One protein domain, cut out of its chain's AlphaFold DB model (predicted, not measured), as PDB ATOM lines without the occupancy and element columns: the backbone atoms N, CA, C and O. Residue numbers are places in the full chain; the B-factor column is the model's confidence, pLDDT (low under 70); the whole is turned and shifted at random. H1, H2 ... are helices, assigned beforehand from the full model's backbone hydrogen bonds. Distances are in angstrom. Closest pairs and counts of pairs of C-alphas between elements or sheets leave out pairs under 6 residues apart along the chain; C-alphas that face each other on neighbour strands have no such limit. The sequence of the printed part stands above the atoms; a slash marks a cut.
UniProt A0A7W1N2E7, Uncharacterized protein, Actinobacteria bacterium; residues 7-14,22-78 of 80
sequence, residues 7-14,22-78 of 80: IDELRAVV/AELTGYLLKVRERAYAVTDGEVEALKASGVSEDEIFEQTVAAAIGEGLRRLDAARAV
ATOM      1  N   ILE A   7      -0.441 -17.939  -6.056       95.06
ATOM      2  CA  ILE A   7      -0.479 -18.943  -7.129       95.06
ATOM      3  C   ILE A   7       0.614 -18.651  -8.159       95.06
ATOM      4  O   ILE A   7       1.256 -19.588  -8.639       95.06
ATOM      5  N   ASP A   8       0.867 -17.381  -8.468       95.44
ATOM      6  CA  ASP A   8       1.969 -16.985  -9.347       95.44
ATOM      7  C   ASP A   8       3.339 -17.325  -8.740       95.44
ATOM      8  O   ASP A   8       4.226 -17.802  -9.455       95.44
ATOM      9  N   GLU A   9       3.506 -17.191  -7.420       95.12
ATOM     10  CA  GLU A   9       4.718 -17.648  -6.722       95.12
ATOM     11  C   GLU A   9       4.920 -19.161  -6.871       95.12
ATOM     12  O   GLU A   9       6.006 -19.617  -7.240       95.12
ATOM     13  N   LEU A  10       3.865 -19.952  -6.662       95.19
ATOM     14  CA  LEU A  10       3.912 -21.405  -6.842       95.19
ATOM     15  C   LEU A  10       4.236 -21.801  -8.290       95.19
ATOM     16  O   LEU A  10       4.989 -22.752  -8.514       95.19
ATOM     17  N   ARG A  11       3.718 -21.066  -9.282       96.38
ATOM     18  CA  ARG A  11       4.080 -21.272 -10.695       96.38
ATOM     19  C   ARG A  11       5.560 -21.002 -10.932       96.38
ATOM     20  O   ARG A  11       6.213 -21.813 -11.587       96.38
ATOM     21  N   ALA A  12       6.094 -19.906 -10.393       95.56
ATOM     22  CA  ALA A  12       7.507 -19.566 -10.530       95.56
ATOM     23  C   ALA A  12       8.413 -20.647  -9.919       95.56
ATOM     24  O   ALA A  12       9.385 -21.056 -10.556       95.56
ATOM     25  N   VAL A  13       8.051 -21.175  -8.743       93.31
ATOM     26  CA  VAL A  13       8.767 -22.288  -8.095       93.31
ATOM     27  C   VAL A  13       8.818 -23.513  -9.010       93.31
ATOM     28  O   VAL A  13       9.909 -24.006  -9.304       93.31
ATOM     29  N   VAL A  14       7.670 -23.966  -9.530       95.38
ATOM     30  CA  VAL A  14       7.602 -25.138 -10.424       95.38
ATOM     31  C   VAL A  14       8.424 -24.922 -11.697       95.38
ATOM     32  O   VAL A  14       9.156 -25.818 -12.104       95.38
ATOM     33  N   ALA A  22      15.789 -39.434 -13.956       96.31
ATOM     34  CA  ALA A  22      14.984 -40.461 -14.615       96.31
ATOM     35  C   ALA A  22      14.447 -41.500 -13.615       96.31
ATOM     36  O   ALA A  22      13.322 -41.987 -13.766       96.31
ATOM     37  N   GLU A  23      15.219 -41.775 -12.565       97.31
ATOM     38  CA  GLU A  23      14.927 -42.666 -11.443       97.31
ATOM     39  C   GLU A  23      13.619 -42.280 -10.736       97.31
ATOM     40  O   GLU A  23      12.857 -43.149 -10.309       97.31
ATOM     41  N   LEU A  24      13.300 -40.981 -10.686       98.06
ATOM     42  CA  LEU A  24      12.099 -40.462 -10.036       98.06
ATOM     43  C   LEU A  24      10.834 -40.578 -10.892       98.06
ATOM     44  O   LEU A  24       9.739 -40.395 -10.366       98.06
ATOM     45  N   THR A  25      10.927 -40.912 -12.184       97.44
ATOM     46  CA  THR A  25       9.775 -40.886 -13.109       97.44
ATOM     47  C   THR A  25       8.577 -41.685 -12.586       97.44
ATOM     48  O   THR A  25       7.454 -41.176 -12.542       97.44
ATOM     49  N   GLY A  26       8.804 -42.932 -12.158       97.50
ATOM     50  CA  GLY A  26       7.735 -43.804 -11.657       97.50
ATOM     51  C   GLY A  26       7.155 -43.320 -10.326       97.50
ATOM     52  O   GLY A  26       5.939 -43.337 -10.127       97.50
ATOM     53  N   TYR A  27       8.021 -42.829  -9.444       98.31
ATOM     54  CA  TYR A  27       7.637 -42.248  -8.164       98.31
ATOM     55  C   TYR A  27       6.786 -40.981  -8.346       98.31
ATOM     56  O   TYR A  27       5.696 -40.886  -7.784       98.31
ATOM     57  N   LEU A  28       7.209 -40.048  -9.203       98.25
ATOM     58  CA  LEU A  28       6.493 -38.794  -9.456       98.25
ATOM     59  C   LEU A  28       5.163 -39.015 -10.179       98.25
ATOM     60  O   LEU A  28       4.198 -38.297  -9.912       98.25
ATOM     61  N   LEU A  29       5.061 -40.031 -11.044       97.94
ATOM     62  CA  LEU A  29       3.770 -40.449 -11.594       97.94
ATOM     63  C   LEU A  29       2.814 -40.880 -10.471       97.94
ATOM     64  O   LEU A  29       1.664 -40.442 -10.425       97.94
ATOM     65  N   LYS A  30       3.306 -41.675  -9.516       98.19
ATOM     66  CA  LYS A  30       2.523 -42.111  -8.356       98.19
ATOM     67  C   LYS A  30       2.115 -40.942  -7.461       98.19
ATOM     68  O   LYS A  30       0.965 -40.907  -7.034       98.19
ATOM     69  N   VAL A  31       3.002 -39.972  -7.227       98.06
ATOM     70  CA  VAL A  31       2.689 -38.729  -6.497       98.06
ATOM     71  C   VAL A  31       1.536 -37.974  -7.171       98.06
ATOM     72  O   VAL A  31       0.589 -37.577  -6.496       98.06
ATOM     73  N   ARG A  32       1.560 -37.830  -8.503       97.19
ATOM     74  CA  ARG A  32       0.512 -37.117  -9.259       97.19
ATOM     75  C   ARG A  32      -0.848 -37.818  -9.213       97.19
ATOM     76  O   ARG A  32      -1.879 -37.163  -9.054       97.19
ATOM     77  N   GLU A  33      -0.858 -39.141  -9.356       96.00
ATOM     78  CA  GLU A  33      -2.094 -39.921  -9.504       96.00
ATOM     79  C   GLU A  33      -2.681 -40.403  -8.171       96.00
ATOM     80  O   GLU A  33      -3.899 -40.464  -8.010       96.00
ATOM     81  N   ARG A  34      -1.823 -40.795  -7.222       96.56
ATOM     82  CA  ARG A  34      -2.200 -41.547  -6.013       96.56
ATOM     83  C   ARG A  34      -1.150 -41.439  -4.901       96.56
ATOM     84  O   ARG A  34      -0.680 -42.454  -4.390       96.56
ATOM     85  N   ALA A  35      -0.812 -40.212  -4.493       96.88
ATOM     86  CA  ALA A  35       0.193 -39.937  -3.455       96.88
ATOM     87  C   ALA A  35      -0.004 -40.741  -2.154       96.88
ATOM     88  O   ALA A  35       0.966 -41.187  -1.556       96.88
ATOM     89  N   TYR A  36      -1.253 -41.003  -1.751       96.81
ATOM     90  CA  TYR A  36      -1.582 -41.798  -0.558       96.81
ATOM     91  C   TYR A  36      -1.097 -43.258  -0.614       96.81
ATOM     92  O   TYR A  36      -1.126 -43.952   0.396       96.81
ATOM     93  N   ALA A  37      -0.710 -43.749  -1.794       97.69
ATOM     94  CA  ALA A  37      -0.194 -45.097  -1.997       97.69
ATOM     95  C   ALA A  37       1.341 -45.149  -2.044       97.69
ATOM     96  O   ALA A  37       1.887 -46.234  -2.250       97.69
ATOM     97  N   VAL A  38       2.033 -44.009  -1.943       97.50
ATOM     98  CA  VAL A  38       3.497 -43.965  -1.824       97.50
ATOM     99  C   VAL A  38       3.904 -44.634  -0.516       97.50
ATOM    100  O   VAL A  38       3.274 -44.430   0.519       97.50
ATOM    101  N   THR A  39       4.942 -45.461  -0.580       97.75
ATOM    102  CA  THR A  39       5.456 -46.216   0.567       97.75
ATOM    103  C   THR A  39       6.885 -45.812   0.901       97.75
ATOM    104  O   THR A  39       7.643 -45.423   0.013       97.75
ATOM    105  N   ASP A  40       7.281 -45.999   2.160       97.69
ATOM    106  CA  ASP A  40       8.658 -45.751   2.605       97.69
ATOM    107  C   ASP A  40       9.671 -46.566   1.788       97.69
ATOM    108  O   ASP A  40      10.717 -46.059   1.404       97.69
ATOM    109  N   GLY A  41       9.330 -47.811   1.428       98.19
ATOM    110  CA  GLY A  41      10.198 -48.671   0.619       98.19
ATOM    111  C   GLY A  41      10.503 -48.118  -0.780       98.19
ATOM    112  O   GLY A  41      11.588 -48.361  -1.301       98.19
ATOM    113  N   GLU A  42       9.590 -47.350  -1.382       97.19
ATOM    114  CA  GLU A  42       9.850 -46.672  -2.661       97.19
ATOM    115  C   GLU A  42      10.829 -45.508  -2.487       97.19
ATOM    116  O   GLU A  42      11.707 -45.320  -3.326       97.19
ATOM    117  N   VAL A  43      10.723 -44.764  -1.382       98.06
ATOM    118  CA  VAL A  43      11.649 -43.672  -1.049       98.06
ATOM    119  C   VAL A  43      13.042 -44.224  -0.736       98.06
ATOM    120  O   VAL A  43      14.037 -43.718  -1.251       98.06
ATOM    121  N   GLU A  44      13.133 -45.306   0.039       98.44
ATOM    122  CA  GLU A  44      14.409 -45.973   0.318       98.44
ATOM    123  C   GLU A  44      15.066 -46.531  -0.951       98.44
ATOM    124  O   GLU A  44      16.281 -46.421  -1.111       98.44
ATOM    125  N   ALA A  45      14.285 -47.079  -1.888       98.06
ATOM    126  CA  ALA A  45      14.812 -47.563  -3.162       98.06
ATOM    127  C   ALA A  45      15.423 -46.435  -4.014       98.06
ATOM    128  O   ALA A  45      16.471 -46.640  -4.625       98.06
ATOM    129  N   LEU A  46      14.812 -45.246  -4.018       98.31
ATOM    130  CA  LEU A  46      15.346 -44.059  -4.701       98.31
ATOM    131  C   LEU A  46      16.641 -43.558  -4.054       98.31
ATOM    132  O   LEU A  46      17.615 -43.255  -4.744       98.31
ATOM    133  N   LYS A  47      16.692 -43.533  -2.718       98.31
ATOM    134  CA  LYS A  47      17.929 -43.198  -1.999       98.31
ATOM    135  C   LYS A  47      19.040 -44.198  -2.311       98.31
ATOM    136  O   LYS A  47      20.176 -43.808  -2.573       98.31
ATOM    137  N   ALA A  48      18.712 -45.488  -2.363       98.06
ATOM    138  CA  ALA A  48      19.656 -46.540  -2.728       98.06
ATOM    139  C   ALA A  48      20.138 -46.449  -4.190       98.06
ATOM    140  O   ALA A  48      21.234 -46.922  -4.488       98.06
ATOM    141  N   SER A  49      19.368 -45.826  -5.093       96.81
ATOM    142  CA  SER A  49      19.801 -45.542  -6.467       96.81
ATOM    143  C   SER A  49      20.648 -44.270  -6.602       96.81
ATOM    144  O   SER A  49      21.052 -43.935  -7.710       96.81
ATOM    145  N   GLY A  50      20.949 -43.580  -5.497       97.44
ATOM    146  CA  GLY A  50      21.821 -42.404  -5.470       97.44
ATOM    147  C   GLY A  50      21.096 -41.059  -5.539       97.44
ATOM    148  O   GLY A  50      21.769 -40.031  -5.578       97.44
ATOM    149  N   VAL A  51      19.759 -41.046  -5.522       97.88
ATOM    150  CA  VAL A  51      18.968 -39.809  -5.431       97.88
ATOM    151  C   VAL A  51      19.040 -39.292  -3.993       97.88
ATOM    152  O   VAL A  51      18.856 -40.060  -3.046       97.88
ATOM    153  N   SER A  52      19.327 -38.005  -3.799       97.69
ATOM    154  CA  SER A  52      19.375 -37.430  -2.451       97.69
ATOM    155  C   SER A  52      17.970 -37.263  -1.863       97.69
ATOM    156  O   SER A  52      16.983 -37.138  -2.586       97.69
ATOM    157  N   GLU A  53      17.867 -37.239  -0.534       97.56
ATOM    158  CA  GLU A  53      16.586 -36.985   0.137       97.56
ATOM    159  C   GLU A  53      16.028 -35.595  -0.198       97.56
ATOM    160  O   GLU A  53      14.829 -35.467  -0.443       97.56
ATOM    161  N   ASP A  54      16.901 -34.590  -0.311       97.50
ATOM    162  CA  ASP A  54      16.529 -33.241  -0.747       97.50
ATOM    163  C   ASP A  54      15.951 -33.253  -2.170       97.50
ATOM    164  O   ASP A  54      14.900 -32.668  -2.410       97.50
ATOM    165  N   GLU A  55      16.565 -33.984  -3.105       97.19
ATOM    166  CA  GLU A  55      16.079 -34.081  -4.485       97.19
ATOM    167  C   GLU A  55      14.739 -34.827  -4.561       97.19
ATOM    168  O   GLU A  55      13.834 -34.407  -5.285       97.19
ATOM    169  N   ILE A  56      14.551 -35.883  -3.758       97.94
ATOM    170  CA  ILE A  56      13.248 -36.548  -3.616       97.94
ATOM    171  C   ILE A  56      12.211 -35.545  -3.103       97.94
ATOM    172  O   ILE A  56      11.126 -35.440  -3.681       97.94
ATOM    173  N   PHE A  57      12.521 -34.796  -2.046       97.31
ATOM    174  CA  PHE A  57      11.609 -33.825  -1.449       97.31
ATOM    175  C   PHE A  57      11.229 -32.710  -2.432       97.31
ATOM    176  O   PHE A  57      10.041 -32.497  -2.686       97.31
ATOM    177  N   GLU A  58      12.216 -32.042  -3.030       97.25
ATOM    178  CA  GLU A  58      12.014 -30.940  -3.973       97.25
ATOM    179  C   GLU A  58      11.159 -31.378  -5.166       97.25
ATOM    180  O   GLU A  58      10.165 -30.726  -5.501       97.25
ATOM    181  N   GLN A  59      11.475 -32.533  -5.758       98.00
ATOM    182  CA  GLN A  59      10.724 -33.063  -6.894       98.00
ATOM    183  C   GLN A  59       9.307 -33.501  -6.504       98.00
ATOM    184  O   GLN A  59       8.366 -33.317  -7.281       98.00
ATOM    185  N   THR A  60       9.113 -34.030  -5.291       98.00
ATOM    186  CA  THR A  60       7.780 -34.368  -4.762       98.00
ATOM    187  C   THR A  60       6.908 -33.128  -4.641       98.00
ATOM    188  O   THR A  60       5.768 -33.118  -5.115       98.00
ATOM    189  N   VAL A  61       7.447 -32.074  -4.027       97.19
ATOM    190  CA  VAL A  61       6.745 -30.806  -3.822       97.19
ATOM    191  C   VAL A  61       6.418 -30.164  -5.169       97.19
ATOM    192  O   VAL A  61       5.261 -29.814  -5.409       97.19
ATOM    193  N   ALA A  62       7.381 -30.095  -6.092       97.50
ATOM    194  CA  ALA A  62       7.160 -29.549  -7.429       97.50
ATOM    195  C   ALA A  62       6.095 -30.332  -8.216       97.50
ATOM    196  O   ALA A  62       5.223 -29.731  -8.847       97.50
ATOM    197  N   ALA A  63       6.102 -31.669  -8.144       97.38
ATOM    198  CA  ALA A  63       5.087 -32.496  -8.791       97.38
ATOM    199  C   ALA A  63       3.686 -32.293  -8.190       97.38
ATOM    200  O   ALA A  63       2.710 -32.224  -8.942       97.38
ATOM    201  N   ALA A  64       3.578 -32.174  -6.864       97.62
ATOM    202  CA  ALA A  64       2.312 -31.925  -6.179       97.62
ATOM    203  C   ALA A  64       1.739 -30.539  -6.514       97.62
ATOM    204  O   ALA A  64       0.560 -30.429  -6.860       97.62
ATOM    205  N   ILE A  65       2.576 -29.494  -6.475       97.44
ATOM    206  CA  ILE A  65       2.183 -28.128  -6.851       97.44
ATOM    207  C   ILE A  65       1.766 -28.095  -8.323       97.44
ATOM    208  O   ILE A  65       0.685 -27.602  -8.637       97.44
ATOM    209  N   GLY A  66       2.576 -28.661  -9.222       96.69
ATOM    210  CA  GLY A  66       2.285 -28.694 -10.655       96.69
ATOM    211  C   GLY A  66       0.944 -29.362 -10.975       96.69
ATOM    212  O   GLY A  66       0.163 -28.832 -11.765       96.69
ATOM    213  N   GLU A  67       0.626 -30.484 -10.323       97.25
ATOM    214  CA  GLU A  67      -0.672 -31.145 -10.498       97.25
ATOM    215  C   GLU A  67      -1.830 -30.336  -9.885       97.25
ATOM    216  O   GLU A  67      -2.913 -30.276 -10.470       97.25
ATOM    217  N   GLY A  68      -1.611 -29.666  -8.750       96.38
ATOM    218  CA  GLY A  68      -2.581 -28.736  -8.168       96.38
ATOM    219  C   GLY A  68      -2.910 -27.568  -9.106       96.38
ATOM    220  O   GLY A  68      -4.083 -27.300  -9.364       96.38
ATOM    221  N   LEU A  69      -1.885 -26.933  -9.679       97.31
ATOM    222  CA  LEU A  69      -2.023 -25.853 -10.661       97.31
ATOM    223  C   LEU A  69      -2.740 -26.330 -11.926       97.31
ATOM    224  O   LEU A  69      -3.668 -25.672 -12.386       97.31
ATOM    225  N   ARG A  70      -2.392 -27.515 -12.442       96.56
ATOM    226  CA  ARG A  70      -3.072 -28.107 -13.604       96.56
ATOM    227  C   ARG A  70      -4.568 -28.315 -13.347       96.56
ATOM    228  O   ARG A  70      -5.385 -28.061 -14.230       96.56
ATOM    229  N   ARG A  71      -4.942 -28.788 -12.151       96.06
ATOM    230  CA  ARG A  71      -6.352 -28.955 -11.749       96.06
ATOM    231  C   ARG A  71      -7.062 -27.613 -11.593       96.06
ATOM    232  O   ARG A  71      -8.210 -27.501 -12.011       96.06
ATOM    233  N   LEU A  72      -6.385 -26.615 -11.028       96.38
ATOM    234  CA  LEU A  72      -6.907 -25.255 -10.908       96.38
ATOM    235  C   LEU A  72      -7.187 -24.644 -12.288       96.38
ATOM    236  O   LEU A  72      -8.282 -24.135 -12.509       96.38
ATOM    237  N   ASP A  73      -6.242 -24.756 -13.223       96.50
ATOM    238  CA  ASP A  73      -6.385 -24.247 -14.591       96.50
ATOM    239  C   ASP A  73      -7.538 -24.941 -15.329       96.50
ATOM    240  O   ASP A  73      -8.354 -24.285 -15.977       96.50
ATOM    241  N   ALA A  74      -7.661 -26.262 -15.170       97.69
ATOM    242  CA  ALA A  74      -8.772 -27.022 -15.737       97.69
ATOM    243  C   ALA A  74     -10.135 -26.592 -15.170       97.69
ATOM    244  O   ALA A  74     -11.113 -26.551 -15.910       97.69
ATOM    245  N   ALA A  75     -10.212 -26.272 -13.874       97.62
ATOM    246  CA  ALA A  75     -11.438 -25.776 -13.258       97.62
ATOM    247  C   ALA A  75     -11.785 -24.362 -13.748       97.62
ATOM    248  O   ALA A  75     -12.926 -24.131 -14.145       97.62
ATOM    249  N   ARG A  76     -10.807 -23.444 -13.778       96.50
ATOM    250  CA  ARG A  76     -10.977 -22.066 -14.275       96.50
ATOM    251  C   ARG A  76     -11.509 -22.032 -15.701       96.50
ATOM    252  O   ARG A  76     -12.490 -21.352 -15.950       96.50
ATOM    253  N   ALA A  77     -10.964 -22.867 -16.585       97.12
ATOM    254  CA  ALA A  77     -11.408 -22.967 -17.978       97.12
ATOM    255  C   ALA A  77     -12.888 -23.373 -18.163       97.12
ATOM    256  O   ALA A  77     -13.398 -23.316 -19.279       97.12
ATOM    257  N   VAL A  78     -13.562 -23.834 -17.103       97.69
ATOM    258  CA  VAL A  78     -14.985 -24.202 -17.118       97.69
ATOM    259  C   VAL A  78     -15.862 -23.156 -16.426       97.69
ATOM    260  O   VAL A  78     -17.037 -23.041 -16.770       97.69
TER     261      VAL A  78
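This is residues 7 to 14 and 22 to 78 of the 80 residues of an uncharacterized protein of Actinobacteria bacterium (UniProt A0A7W1N2E7). One long helix, H4, makes the long axis, with short H1 packed on one side and the hairpin of H2 and H3 on the other; its residues 73 to 78 stick out. The 65 printed residues, all helix by class, include four named helices, H1 to H4 in chain order. Only just loose, close to compact (radius of gyration of the C-alphas 13.2 A), the whole spans 43 by 23 by 17 A.

H4, residues 53 to 78, touches H1, residues 7 to 14, at a steep tilt of 41 degrees, closest at C-alphas 14 and 62, 5.3 A. H4 touches H2, residues 22 to 37, at 59 degrees, steep, closest at C-alphas 32 and 67, 6.2 A. H3, residues 40 to 48, only just touches H2, with 3 pairs of C-alphas within 8 A, closest at 23 and 46, 6.9 A. Every O i to N i+4 pair is within hydrogen-bond range in H1 and H3, 7 of 12 in H2, 21 of 22 in H4.

H4 runs 38.2 A from C-alpha 53 at (16.586, -36.985, 0.137) to C-alpha 78 at (-14.985, -24.202, -17.118). H2, 20.3 A, has a kink of 69 degrees near residue 31.

Residues 15 to 21 are not printed; C-alphas 14 and 22 are 17.5 A apart. No printed residue is under 70 in pLDDT.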